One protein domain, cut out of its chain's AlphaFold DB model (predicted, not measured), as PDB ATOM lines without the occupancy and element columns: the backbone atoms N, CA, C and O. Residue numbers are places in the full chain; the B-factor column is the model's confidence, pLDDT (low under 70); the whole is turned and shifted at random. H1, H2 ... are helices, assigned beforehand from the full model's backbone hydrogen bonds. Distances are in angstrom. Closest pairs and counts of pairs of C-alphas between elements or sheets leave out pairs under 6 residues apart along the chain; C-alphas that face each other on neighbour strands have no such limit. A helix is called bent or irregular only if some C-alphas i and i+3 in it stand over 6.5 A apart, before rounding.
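This is residues 188 to 279 of the 280 residues of the protein "Zn(2)-C6 fungal-type domain-containing protein" of Botryobasidium botryosum FD-172 SS1 (UniProt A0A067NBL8). Three long helices make an up-and-down bundle, each running against the one before it: H3 is in the middle, with H4 packed along one side of it and H5 along another, while the shorter H1 crosses H3 near Ala 228 on the side away from H5. Short H2 is near the last residues of H3, a long link returns from there to where H3 begins, and the loop of residues 253 to 258 sticks out beyond the bundle. The printed part has 92 residues, with five named helices in the order H1, H2, H3, H4, H5 and no named strand; its class is all helix. It is compact, with a radius of gyration of the C-alphas of 12.5 A, and spans 38 by 29 by 24 A.

Find C-alpha 188 at (143.341, 199.024, 164.419); from there H1 runs through residues 188 to 197. H2 follows at residues 200 to 205. Look for C-alpha 218 at (146.280, 184.454, 154.449), where H3 begins; it runs to residue 232, 20.7 A from first to last C-alpha. H4, residues 234 to 251, is 26.8 A long; it has a kink of 32 degrees near residue 242 and is irregular, but only just, with C-alphas 238 and 241 6.9 A apart. H5, residues 261 to 278, is 25.9 A long and ends with C-alpha 278 at (147.643, 200.610, 139.465).

Begin at H3, the hub, which touches H1, H4 and H5. H3 and H4 form a helical hairpin at a shallow tilt of 20 degrees, opposite ways; their closest C-alphas are those of Cys 229 and Met 236, 5.0 A apart. H5 touches H3 at a shallow tilt of 21 degrees, the same way, with the C-alphas of Met 220 and Ala 267 closest at 4.8 A. H4 and H5, also a helical hairpin, only just touch, with 3 pairs of C-alphas within 8 A, through residue 251 of H4 alone; the closest are Leu 251 and Phe 264, at 6.6 A. H1 touches H3 at 73 degrees, only just about perpendicular, with the C-alphas of Leu 193 and Ala 228 closest at 5.2 A. H2 is close to H3 but not clearly touching; the C-alphas of Cys 202 and Phe 231 are closest, 6.5 A apart. H1 and H2 are each apart from H4 and H5. In H1, H3 and H5 every O i to N i+4 pair is within hydrogen-bond range; in H2 1 of 2 is, and in H4 9 of 14.

The C-alphas farthest apart are those of Pro 200 and Asn 255, at 39.0 A. The printed part has no cut. The link from H2 to H3, residues 206 to 217, is long; H1 to H2 and H3 to H4 are tight, and H4 to H5 is short. Look at residues 253 to 259 for pLDDT under 70; the mean of the printed part is 86.0.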
ATOM      1  N   GLY A 188     143.754 197.685 164.866       85.56
ATOM      2  CA  GLY A 188     143.341 199.024 164.419       85.56
ATOM      3  C   GLY A 188     143.641 199.305 162.938       85.56
ATOM      4  O   GLY A 188     142.883 200.010 162.267       85.56
ATOM      5  N   LEU A 189     144.711 198.712 162.393       87.25
ATOM      6  CA  LEU A 189     145.009 198.777 160.961       87.25
ATOM      7  C   LEU A 189     144.029 197.905 160.167       87.25
ATOM      8  O   LEU A 189     143.523 198.352 159.140       87.25
ATOM      9  N   GLN A 190     143.719 196.701 160.655       90.19
ATOM     10  CA  GLN A 190     142.735 195.818 160.021       90.19
ATOM     11  C   GLN A 190     141.362 196.480 159.911       90.19
ATOM     12  O   GLN A 190     140.762 196.455 158.840       90.19
ATOM     13  N   ASP A 191     140.897 197.122 160.982       89.50
ATOM     14  CA  ASP A 191     139.604 197.806 161.018       89.50
ATOM     15  C   ASP A 191     139.551 198.974 160.036       89.50
ATOM     16  O   ASP A 191     138.576 199.137 159.300       89.50
ATOM     17  N   THR A 192     140.633 199.752 159.976       90.44
ATOM     18  CA  THR A 192     140.752 200.871 159.037       90.44
ATOM     19  C   THR A 192     140.708 200.377 157.592       90.44
ATOM     20  O   THR A 192     139.967 200.921 156.774       90.44
ATOM     21  N   LEU A 193     141.461 199.325 157.263       90.94
ATOM     22  CA  LEU A 193     141.491 198.757 155.915       90.94
ATOM     23  C   LEU A 193     140.154 198.094 155.546       90.94
ATOM     24  O   LEU A 193     139.663 198.305 154.438       90.94
ATOM     25  N   ALA A 194     139.510 197.380 156.472       92.31
ATOM     26  CA  ALA A 194     138.176 196.814 156.267       92.31
ATOM     27  C   ALA A 194     137.136 197.912 155.981       92.31
ATOM     28  O   ALA A 194     136.335 197.786 155.052       92.31
ATOM     29  N   ALA A 195     137.194 199.033 156.709       91.62
ATOM     30  CA  ALA A 195     136.322 200.182 156.480       91.62
ATOM     31  C   ALA A 195     136.555 200.859 155.118       91.62
ATOM     32  O   ALA A 195     135.633 201.439 154.553       91.62
ATOM     33  N   VAL A 196     137.761 200.783 154.547       93.25
ATOM     34  CA  VAL A 196     138.022 201.306 153.194       93.25
ATOM     35  C   VAL A 196     137.312 200.465 152.132       93.25
ATOM     36  O   VAL A 196     136.743 201.021 151.191       93.25
ATOM     37  N   LEU A 197     137.285 199.141 152.294       92.38
ATOM     38  CA  LEU A 197     136.661 198.221 151.335       92.38
ATOM     39  C   LEU A 197     135.131 198.345 151.288       92.38
ATOM     40  O   LEU A 197     134.498 197.945 150.310       92.38
ATOM     41  N   THR A 198     134.505 198.915 152.319       92.69
ATOM     42  CA  THR A 198     133.061 199.203 152.328       92.69
ATOM     43  C   THR A 198     132.711 200.540 151.673       92.69
ATOM     44  O   THR A 198     131.537 200.802 151.418       92.69
ATOM     45  N   GLN A 199     133.698 201.378 151.337       91.94
ATOM     46  CA  GLN A 199     133.437 202.686 150.737       91.94
ATOM     47  C   GLN A 199     132.837 202.557 149.327       91.94
ATOM     48  O   GLN A 199     133.271 201.697 148.552       91.94
ATOM     49  N   PRO A 200     131.924 203.468 148.922       89.50
ATOM     50  CA  PRO A 200     131.264 203.405 147.616       89.50
ATOM     51  C   PRO A 200     132.243 203.353 146.442       89.50
ATOM     52  O   PRO A 200     132.058 202.576 145.515       89.50
ATOM     53  N   ARG A 201     133.344 204.112 146.516       87.25
ATOM     54  CA  ARG A 201     134.398 204.103 145.487       87.25
ATOM     55  C   ARG A 201     135.021 202.720 145.273       87.25
ATOM     56  O   ARG A 201     135.308 202.360 144.138       87.25
ATOM     57  N   CYS A 202     135.206 201.958 146.352       88.50
ATOM     58  CA  CYS A 202     135.763 200.613 146.297       88.50
ATOM     59  C   CYS A 202     134.711 199.638 145.770       88.50
ATOM     60  O   CYS A 202     134.989 198.877 144.852       88.50
ATOM     61  N   ARG A 203     133.472 199.725 146.270       88.81
ATOM     62  CA  ARG A 203     132.358 198.854 145.863       88.81
ATOM     63  C   ARG A 203     131.915 199.060 144.413       88.81
ATOM     64  O   ARG A 203     131.497 198.108 143.770       88.81
ATOM     65  N   CYS A 204     132.045 200.265 143.864       88.12
ATOM     66  CA  CYS A 204     131.808 200.504 142.439       88.12
ATOM     67  C   CYS A 204     132.871 199.843 141.551       88.12
ATOM     68  O   CYS A 204     132.544 199.388 140.459       88.12
ATOM     69  N   ALA A 205     134.130 199.805 141.996       86.25
ATOM     70  CA  ALA A 205     135.220 199.180 141.250       86.25
ATOM     71  C   ALA A 205     135.238 197.651 141.424       86.25
ATOM     72  O   ALA A 205     135.534 196.926 140.479       86.25
ATOM     73  N   LEU A 206     134.914 197.176 142.627       88.12
ATOM     74  CA  LEU A 206     134.942 195.779 143.048       88.12
ATOM     75  C   LEU A 206     133.708 195.497 143.934       88.12
ATOM     76  O   LEU A 206     133.751 195.707 145.149       88.12
ATOM     77  N   PRO A 207     132.583 195.047 143.347       83.56
ATOM     78  CA  PRO A 207     131.309 194.942 144.067       83.56
ATOM     79  C   PRO A 207     131.287 193.896 145.189       83.56
ATOM     80  O   PRO A 207     130.700 194.127 146.248       83.56
ATOM     81  N   ALA A 208     131.952 192.760 144.982       85.06
ATOM     82  CA  ALA A 208     131.789 191.556 145.795       85.06
ATOM     83  C   ALA A 208     132.991 191.262 146.715       85.06
ATOM     84  O   ALA A 208     133.451 190.132 146.776       85.06
ATOM     85  N   LEU A 209     133.510 192.270 147.426       87.94
ATOM     86  CA  LEU A 209     134.624 192.060 148.363       87.94
ATOM     87  C   LEU A 209     134.142 191.542 149.734       87.94
ATOM     88  O   LEU A 209     133.279 192.205 150.340       87.94
ATOM     89  N   PRO A 210     134.696 190.426 150.249       89.56
ATOM     90  CA  PRO A 210     134.444 189.956 151.610       89.56
ATOM     91  C   PRO A 210     135.136 190.840 152.666       89.56
ATOM     92  O   PRO A 210     135.962 191.699 152.344       89.56
ATOM     93  N   ASP A 211     134.777 190.659 153.942       88.94
ATOM     94  CA  ASP A 211     135.474 191.324 155.050       88.94
ATOM     95  C   ASP A 211     136.815 190.614 155.309       88.94
ATOM     96  O   ASP A 211     136.807 189.434 155.679       88.94
ATOM     97  N   PRO A 212     137.964 191.305 155.175       88.19
ATOM     98  CA  PRO A 212     139.281 190.695 155.340       88.19
ATOM     99  C   PRO A 212     139.494 190.035 156.704       88.19
ATOM    100  O   PRO A 212     140.248 189.070 156.797       88.19
ATOM    101  N   ARG A 213     138.818 190.501 157.759       86.44
ATOM    102  CA  ARG A 213     138.949 189.938 159.116       86.44
ATOM    103  C   ARG A 213     138.295 188.566 159.254       86.44
ATOM    104  O   ARG A 213     138.631 187.809 160.155       86.44
ATOM    105  N   THR A 214     137.347 188.259 158.372       86.94
ATOM    106  CA  THR A 214     136.600 186.993 158.389       86.94
ATOM    107  C   THR A 214     137.254 185.910 157.535       86.94
ATOM    108  O   THR A 214     136.915 184.738 157.672       86.94
ATOM    109  N   CYS A 215     138.203 186.283 156.673       83.50
ATOM    110  CA  CYS A 215     138.875 185.362 155.768       83.50
ATOM    111  C   CYS A 215     139.944 184.545 156.519       83.50
ATOM    112  O   CYS A 215     140.922 185.138 156.991       83.50
ATOM    113  N   PRO A 216     139.813 183.205 156.619       75.69
ATOM    114  CA  PRO A 216     140.802 182.367 157.297       75.69
ATOM    115  C   PRO A 216     142.114 182.285 156.509       75.69
ATOM    116  O   PRO A 216     143.185 182.260 157.111       75.69
ATOM    117  N   ASP A 217     142.029 182.302 155.177       84.25
ATOM    118  CA  ASP A 217     143.181 182.153 154.298       84.25
ATOM    119  C   ASP A 217     144.051 183.431 154.249       84.25
ATOM    120  O   ASP A 217     143.544 184.536 153.990       84.25
ATOM    121  N   PRO A 218     145.375 183.314 154.472       86.25
ATOM    122  CA  PRO A 218     146.280 184.454 154.449       86.25
ATOM    123  C   PRO A 218     146.413 185.081 153.059       86.25
ATOM    124  O   PRO A 218     146.632 186.291 152.971       86.25
ATOM    125  N   SER A 219     146.284 184.315 151.971       88.06
ATOM    126  CA  SER A 219     146.388 184.866 150.616       88.06
ATOM    127  C   SER A 219     145.196 185.769 150.309       88.06
ATOM    128  O   SER A 219     145.382 186.927 149.925       88.06
ATOM    129  N   MET A 220     143.985 185.323 150.634       89.62
ATOM    130  CA  MET A 220     142.774 186.125 150.525       89.62
ATOM    131  C   MET A 220     142.901 187.411 151.340       89.62
ATOM    132  O   MET A 220     142.778 188.515 150.804       89.62
ATOM    133  N   ARG A 221     143.237 187.283 152.626       91.19
ATOM    134  CA  ARG A 221     143.339 188.414 153.552       91.19
ATOM    135  C   ARG A 221     144.362 189.455 153.081       91.19
ATOM    136  O   ARG A 221     144.058 190.647 153.043       91.19
ATOM    137  N   ASN A 222     145.551 189.020 152.659       92.25
ATOM    138  CA  ASN A 222     146.591 189.918 152.147       92.25
ATOM    139  C   ASN A 222     146.182 190.603 150.832       92.25
ATOM    140  O   ASN A 222     146.532 191.766 150.623       92.25
ATOM    141  N   SER A 223     145.423 189.923 149.965       93.75
ATOM    142  CA  SER A 223     144.912 190.516 148.722       93.75
ATOM    143  C   SER A 223     143.911 191.647 148.977       93.75
ATOM    144  O   SER A 223     143.981 192.699 148.338       93.75
ATOM    145  N   LEU A 224     143.050 191.490 149.983       94.44
ATOM    146  CA  LEU A 224     142.078 192.501 150.391       94.44
ATOM    147  C   LEU A 224     142.754 193.700 151.063       94.44
ATOM    148  O   LEU A 224     142.416 194.844 150.758       94.44
ATOM    149  N   PHE A 225     143.751 193.470 151.923       93.69
ATOM    150  CA  PHE A 225     144.534 194.559 152.515       93.69
ATOM    151  C   PHE A 225     145.319 195.351 151.468       93.69
ATOM    152  O   PHE A 225     145.347 196.578 151.535       93.69
ATOM    153  N   LEU A 226     145.887 194.680 150.464       94.81
ATOM    154  CA  LEU A 226     146.563 195.339 149.348       94.81
ATOM    155  C   LEU A 226     145.616 196.285 148.590       94.81
ATOM    156  O   LEU A 226     145.963 197.441 148.337       94.81
ATOM    157  N   LEU A 227     144.402 195.824 148.278       94.50
ATOM    158  CA  LEU A 227     143.376 196.651 147.640       94.50
ATOM    159  C   LEU A 227     142.943 197.815 148.536       94.50
ATOM    160  O   LEU A 227     142.836 198.945 148.063       94.50
ATOM    161  N   ALA A 228     142.747 197.576 149.832       93.81
ATOM    162  CA  ALA A 228     142.386 198.619 150.786       93.81
ATOM    163  C   ALA A 228     143.455 199.721 150.864       93.81
ATOM    164  O   ALA A 228     143.116 200.905 150.840       93.81
ATOM    165  N   CYS A 229     144.741 199.360 150.885       93.06
ATOM    166  CA  CYS A 229     145.844 200.322 150.838       93.06
ATOM    167  C   CYS A 229     145.800 201.177 149.565       93.06
ATOM    168  O   CYS A 229     145.931 202.403 149.648       93.06
ATOM    169  N   HIS A 230     145.535 200.546 148.417       92.50
ATOM    170  CA  HIS A 230     145.419 201.231 147.133       92.50
ATOM    171  C   HIS A 230     144.241 202.217 147.096       92.50
ATOM    172  O   HIS A 230     144.410 203.382 146.732       92.50
ATOM    173  N   PHE A 231     143.048 201.788 147.523       90.38
ATOM    174  CA  PHE A 231     141.859 202.644 147.542       90.38
ATOM    175  C   PHE A 231     141.934 203.749 148.598       90.38
ATOM    176  O   PHE A 231     141.390 204.832 148.374       90.38
ATOM    177  N   HIS A 232     142.595 203.514 149.736       91.25
ATOM    178  CA  HIS A 232     142.808 204.548 150.747       91.25
ATOM    179  C   HIS A 232     143.699 205.672 150.201       91.25
ATOM    180  O   HIS A 232     143.349 206.847 150.330       91.25
ATOM    181  N   GLY A 233     144.826 205.314 149.574       85.62
ATOM    182  CA  GLY A 233     145.850 206.254 149.115       85.62
ATOM    183  C   GLY A 233     146.646 206.896 150.261       85.62
ATOM    184  O   GLY A 233     146.539 206.514 151.428       85.62
ATOM    185  N   GLY A 234     147.462 207.905 149.951       86.19
ATOM    186  CA  GLY A 234     148.208 208.670 150.958       86.19
ATOM    187  C   GLY A 234     149.225 207.822 151.734       86.19
ATOM    188  O   GLY A 234     150.032 207.109 151.143       86.19
ATOM    189  N   ILE A 235     149.196 207.899 153.068       81.62
ATOM    190  CA  ILE A 235     150.133 207.174 153.948       81.62
ATOM    191  C   ILE A 235     150.019 205.644 153.842       81.62
ATOM    192  O   ILE A 235     151.009 204.947 154.044       81.62
ATOM    193  N   MET A 236     148.843 205.119 153.479       84.12
ATOM    194  CA  MET A 236     148.597 203.673 153.394       84.12
ATOM    195  C   MET A 236     149.243 203.028 152.165       84.12
ATOM    196  O   MET A 236     149.541 201.837 152.193       84.12
ATOM    197  N   THR A 237     149.540 203.804 151.118       87.12
ATOM    198  CA  THR A 237     150.244 203.321 149.918       87.12
ATOM    199  C   THR A 237     151.637 202.773 150.249       87.12
ATOM    200  O   THR A 237     152.140 201.883 149.569       87.12
ATOM    201  N   GLN A 238     152.255 203.232 151.345       86.75
ATOM    202  CA  GLN A 238     153.547 202.712 151.812       86.75
ATOM    203  C   GLN A 238     153.473 201.257 152.300       86.75
ATOM    204  O   GLN A 238     154.501 200.589 152.381       86.75
ATOM    205  N   LEU A 239     152.273 200.759 152.612       88.44
ATOM    206  CA  LEU A 239     152.048 199.390 153.074       88.44
ATOM    207  C   LEU A 239     151.807 198.408 151.919       88.44
ATOM    208  O   LEU A 239     151.929 197.200 152.119       88.44
ATOM    209  N   GLU A 240     151.529 198.897 150.704       91.56
ATOM    210  CA  GLU A 240     151.295 198.044 149.530       91.56
ATOM    211  C   GLU A 240     152.440 197.047 149.275       91.56
ATOM    212  O   GLU A 240     152.148 195.864 149.094       91.56
ATOM    213  N   PRO A 241     153.736 197.429 149.324       90.69
ATOM    214  CA  PRO A 241     154.824 196.478 149.091       90.69
ATOM    215  C   PRO A 241     154.877 195.345 150.124       90.69
ATOM    216  O   PRO A 241     155.318 194.243 149.795       90.69
ATOM    217  N   ILE A 242     154.428 195.597 151.358       89.88
ATOM    218  CA  ILE A 242     154.399 194.604 152.440       89.88
ATOM    219  C   ILE A 242     153.329 193.562 152.132       89.88
ATOM    220  O   ILE A 242     153.630 192.371 152.054       89.88
ATOM    221  N   PHE A 243     152.093 194.009 151.901       91.12
ATOM    222  CA  PHE A 243     150.977 193.113 151.602       91.12
ATOM    223  C   PHE A 243     151.165 192.396 150.268       91.12
ATOM    224  O   PHE A 243     150.859 191.212 150.172       91.12
ATOM    225  N   LEU A 244     151.769 193.050 149.273       91.88
ATOM    226  CA  LEU A 244     152.119 192.417 148.003       91.88
ATOM    227  C   LEU A 244     153.156 191.301 148.187       91.88
ATOM    228  O   LEU A 244     153.011 190.228 147.603       91.88
ATOM    229  N   ARG A 245     154.194 191.522 149.005       90.44
ATOM    230  CA  ARG A 245     155.192 190.488 149.321       90.44
ATOM    231  C   ARG A 245     154.544 189.304 150.040       90.44
ATOM    232  O   ARG A 245     154.784 188.167 149.647       90.44
ATOM    233  N   ARG A 246     153.706 189.572 151.046       89.56
ATOM    234  CA  ARG A 246     152.990 188.540 151.813       89.56
ATOM    235  C   ARG A 246     152.048 187.727 150.940       89.56
ATOM    236  O   ARG A 246     152.126 186.508 150.958       89.56
ATOM    237  N   LEU A 247     151.244 188.402 150.120       91.06
ATOM    238  CA  LEU A 247     150.323 187.780 149.176       91.06
ATOM    239  C   LEU A 247     151.049 186.837 148.217       91.06
ATOM    240  O   LEU A 247     150.633 185.699 148.031       91.06
ATOM    241  N   ARG A 248     152.167 187.289 147.638       89.50
ATOM    242  CA  ARG A 248     152.984 186.457 146.746       89.50
ATOM    243  C   ARG A 248     153.610 185.274 147.480       89.50
ATOM    244  O   ARG A 248     153.668 184.197 146.906       89.50
ATOM    245  N   GLY A 249     154.038 185.460 148.728       86.94
ATOM    246  CA  GLY A 249     154.544 184.372 149.569       86.94
ATOM    247  C   GLY A 249     153.477 183.324 149.897       86.94
ATOM    248  O   GLY A 249     153.772 182.137 149.866       86.94
ATOM    249  N   SER A 250     152.235 183.747 150.146       83.88
ATOM    250  CA  SER A 250     151.117 182.845 150.454       83.88
ATOM    251  C   SER A 250     150.461 182.204 149.228       83.88
ATOM    252  O   SER A 250     149.856 181.152 149.364       83.88
ATOM    253  N   LEU A 251     150.549 182.819 148.041       82.19
ATOM    254  CA  LEU A 251     149.978 182.269 146.800       82.19
ATOM    255  C   LEU A 251     150.786 181.086 146.251       82.19
ATOM    256  O   LEU A 251     150.235 180.241 145.558       82.19
ATOM    257  N   PHE A 252     152.086 181.024 146.539       70.56
ATOM    258  CA  PHE A 252     152.973 179.969 146.046       70.56
ATOM    259  C   PHE A 252     153.632 179.224 147.217       70.56
ATOM    260  O   PHE A 252     154.856 179.299 147.365       70.56
ATOM    261  N   PRO A 253     152.855 178.544 148.086       64.62
ATOM    262  CA  PRO A 253     153.436 177.811 149.201       64.62
ATOM    263  C   PRO A 253     154.328 176.685 148.669       64.62
ATOM    264  O   PRO A 253     153.982 175.972 147.730       64.62
ATOM    265  N   THR A 254     155.509 176.538 149.266       56.69
ATOM    266  CA  THR A 254     156.542 175.598 148.810       56.69
ATOM    267  C   THR A 254     156.271 174.141 149.184       56.69
ATOM    268  O   THR A 254     157.012 173.288 148.717       56.69
ATOM    269  N   ASN A 255     155.255 173.832 149.999       49.16
ATOM    270  CA  ASN A 255     154.902 172.460 150.373       49.16
ATOM    271  C   ASN A 255     153.397 172.318 150.673       49.16
ATOM    272  O   ASN A 255     152.881 172.994 151.554       49.16
ATOM    273  N   ASP A 256     152.745 171.440 149.910       54.38
ATOM    274  CA  ASP A 256     151.750 170.412 150.285       54.38
ATOM    275  C   ASP A 256     150.645 170.687 151.335       54.38
ATOM    276  O   ASP A 256     150.121 169.750 151.935       54.38
ATOM    277  N   GLU A 257     150.231 171.934 151.566       59.81
ATOM    278  CA  GLU A 257     148.956 172.218 152.239       59.81
ATOM    279  C   GLU A 257     147.851 172.445 151.204       59.81
ATOM    280  O   GLU A 257     148.026 173.190 150.237       59.81
ATOM    281  N   HIS A 258     146.701 171.792 151.410       55.97
ATOM    282  CA  HIS A 258     145.475 171.970 150.633       55.97
ATOM    283  C   HIS A 258     144.973 173.419 150.744       55.97
ATOM    284  O   HIS A 258     144.034 173.715 151.482       55.97
ATOM    285  N   VAL A 259     145.577 174.336 149.989       60.47
ATOM    286  CA  VAL A 259     144.982 175.640 149.715       60.47
ATOM    287  C   VAL A 259     143.651 175.360 149.025       60.47
ATOM    288  O   VAL A 259     143.602 174.658 148.009       60.47
ATOM    289  N   SER A 260     142.558 175.872 149.592       71.06
ATOM    290  CA  SER A 260     141.256 175.861 148.931       71.06
ATOM    291  C   SER A 260     141.443 176.469 147.542       71.06
ATOM    292  O   SER A 260     141.792 177.640 147.406       71.06
ATOM    293  N   GLN A 261     141.279 175.658 146.492       74.69
ATOM    294  CA  GLN A 261     141.545 176.083 145.112       74.69
ATOM    295  C   GLN A 261     140.750 177.344 144.745       74.69
ATOM    296  O   GLN A 261     141.207 178.154 143.942       74.69
ATOM    297  N   LEU A 262     139.581 177.526 145.366       80.25
ATOM    298  CA  LEU A 262     138.746 178.710 145.208       80.25
ATOM    299  C   LEU A 262     139.370 179.949 145.852       80.25
ATOM    300  O   LEU A 262     139.409 180.988 145.199       80.25
ATOM    301  N   ASP A 263     139.930 179.830 147.057       81.75
ATOM    302  CA  ASP A 263     140.573 180.957 147.742       81.75
ATOM    303  C   ASP A 263     141.825 181.420 146.988       81.75
ATOM    304  O   ASP A 263     142.061 182.619 146.845       81.75
ATOM    305  N   PHE A 264     142.582 180.479 146.412       85.19
ATOM    306  CA  PHE A 264     143.712 180.792 145.536       85.19
ATOM    307  C   PHE A 264     143.274 181.556 144.281       85.19
ATOM    308  O   PHE A 264     143.854 182.593 143.941       85.19
ATOM    309  N   ILE A 265     142.250 181.053 143.579       88.25
ATOM    310  CA  ILE A 265     141.723 181.708 142.377       88.25
ATOM    311  C   ILE A 265     141.242 183.109 142.747       88.25
ATOM    312  O   ILE A 265     141.645 184.083 142.113       88.25
ATOM    313  N   GLU A 266     140.457 183.242 143.806       88.94
ATOM    314  CA  GLU A 266     139.926 184.522 144.244       88.94
ATOM    315  C   GLU A 266     141.051 185.492 144.645       88.94
ATOM    316  O   GLU A 266     141.111 186.603 144.112       88.94
ATOM    317  N   ALA A 267     142.029 185.084 145.452       91.25
ATOM    318  CA  ALA A 267     143.186 185.915 145.793       91.25
ATOM    319  C   ALA A 267     143.998 186.339 144.548       91.25
ATOM    320  O   ALA A 267     144.439 187.490 144.441       91.25
ATOM    321  N   SER A 268     144.147 185.454 143.556       90.75
ATOM    322  CA  SER A 268     144.815 185.769 142.285       90.75
ATOM    323  C   SER A 268     144.029 186.775 141.427       90.75
ATOM    324  O   SER A 268     144.621 187.649 140.779       90.75
ATOM    325  N   THR A 269     142.693 186.734 141.465       92.50
ATOM    326  CA  THR A 269     141.841 187.715 140.771       92.50
ATOM    327  C   THR A 269     141.912 189.092 141.427       92.50
ATOM    328  O   THR A 269     141.997 190.104 140.724       92.50
ATOM    329  N   HIS A 270     141.980 189.154 142.759       92.81
ATOM    330  CA  HIS A 270     142.190 190.398 143.499       92.81
ATOM    331  C   HIS A 270     143.565 191.006 143.196       92.81
ATOM    332  O   HIS A 270     143.667 192.209 142.952       92.81
ATOM    333  N   LEU A 271     144.611 190.178 143.108       93.81
ATOM    334  CA  LEU A 271     145.944 190.613 142.681       93.81
ATOM    335  C   LEU A 271     145.940 191.173 141.252       93.81
ATOM    336  O   LEU A 271     146.532 192.218 140.984       93.81
ATOM    337  N   THR A 272     145.246 190.504 140.332       93.38
ATOM    338  CA  THR A 272     145.097 190.975 138.947       93.38
ATOM    339  C   THR A 272     144.360 192.314 138.898       93.38
ATOM    340  O   THR A 272     144.783 193.236 138.200       93.38
ATOM    341  N   SER A 273     143.296 192.453 139.691       92.12
ATOM    342  CA  SER A 273     142.537 193.700 139.822       92.12
ATOM    343  C   SER A 273     143.405 194.834 140.364       92.12
ATOM    344  O   SER A 273     143.352 195.943 139.843       92.12
ATOM    345  N   TYR A 274     144.263 194.557 141.350       93.69
ATOM    346  CA  TYR A 274     145.238 195.524 141.852       93.69
ATOM    347  C   TYR A 274     146.180 196.018 140.743       93.69
ATOM    348  O   TYR A 274     146.306 197.226 140.551       93.69
ATOM    349  N   TYR A 275     146.792 195.117 139.967       93.62
ATOM    350  CA  TYR A 275     147.681 195.510 138.864       93.62
ATOM    351  C   TYR A 275     146.961 196.337 137.796       93.62
ATOM    352  O   TYR A 275     147.476 197.368 137.356       93.62
ATOM    353  N   PHE A 276     145.730 195.952 137.456       93.00
ATOM    354  CA  PHE A 276     144.890 196.710 136.534       93.00
ATOM    355  C   PHE A 276     144.605 198.134 137.037       93.00
ATOM    356  O   PHE A 276     144.725 199.088 136.269       93.00
ATOM    357  N   LEU A 277     144.265 198.294 138.320       87.62
ATOM    358  CA  LEU A 277     143.959 199.594 138.931       87.62
ATOM    359  C   LEU A 277     145.199 200.489 139.072       87.62
ATOM    360  O   LEU A 277     145.114 201.701 138.871       87.62
ATOM    361  N   VAL A 278     146.357 199.901 139.370       86.44
ATOM    362  CA  VAL A 278     147.643 200.610 139.465       86.44
ATOM    363  C   VAL A 278     148.207 200.960 138.079       86.44
ATOM    364  O   VAL A 278     149.002 201.893 137.960       86.44
ATOM    365  N   GLY A 279     147.790 200.251 137.027       77.06
ATOM    366  CA  GLY A 279     148.282 200.439 135.661       77.06
ATOM    367  C   GLY A 279     149.676 199.848 135.427       77.06
ATOM    368  O   GLY A 279     150.461 200.431 134.677       77.06
TER     369      GLY A 279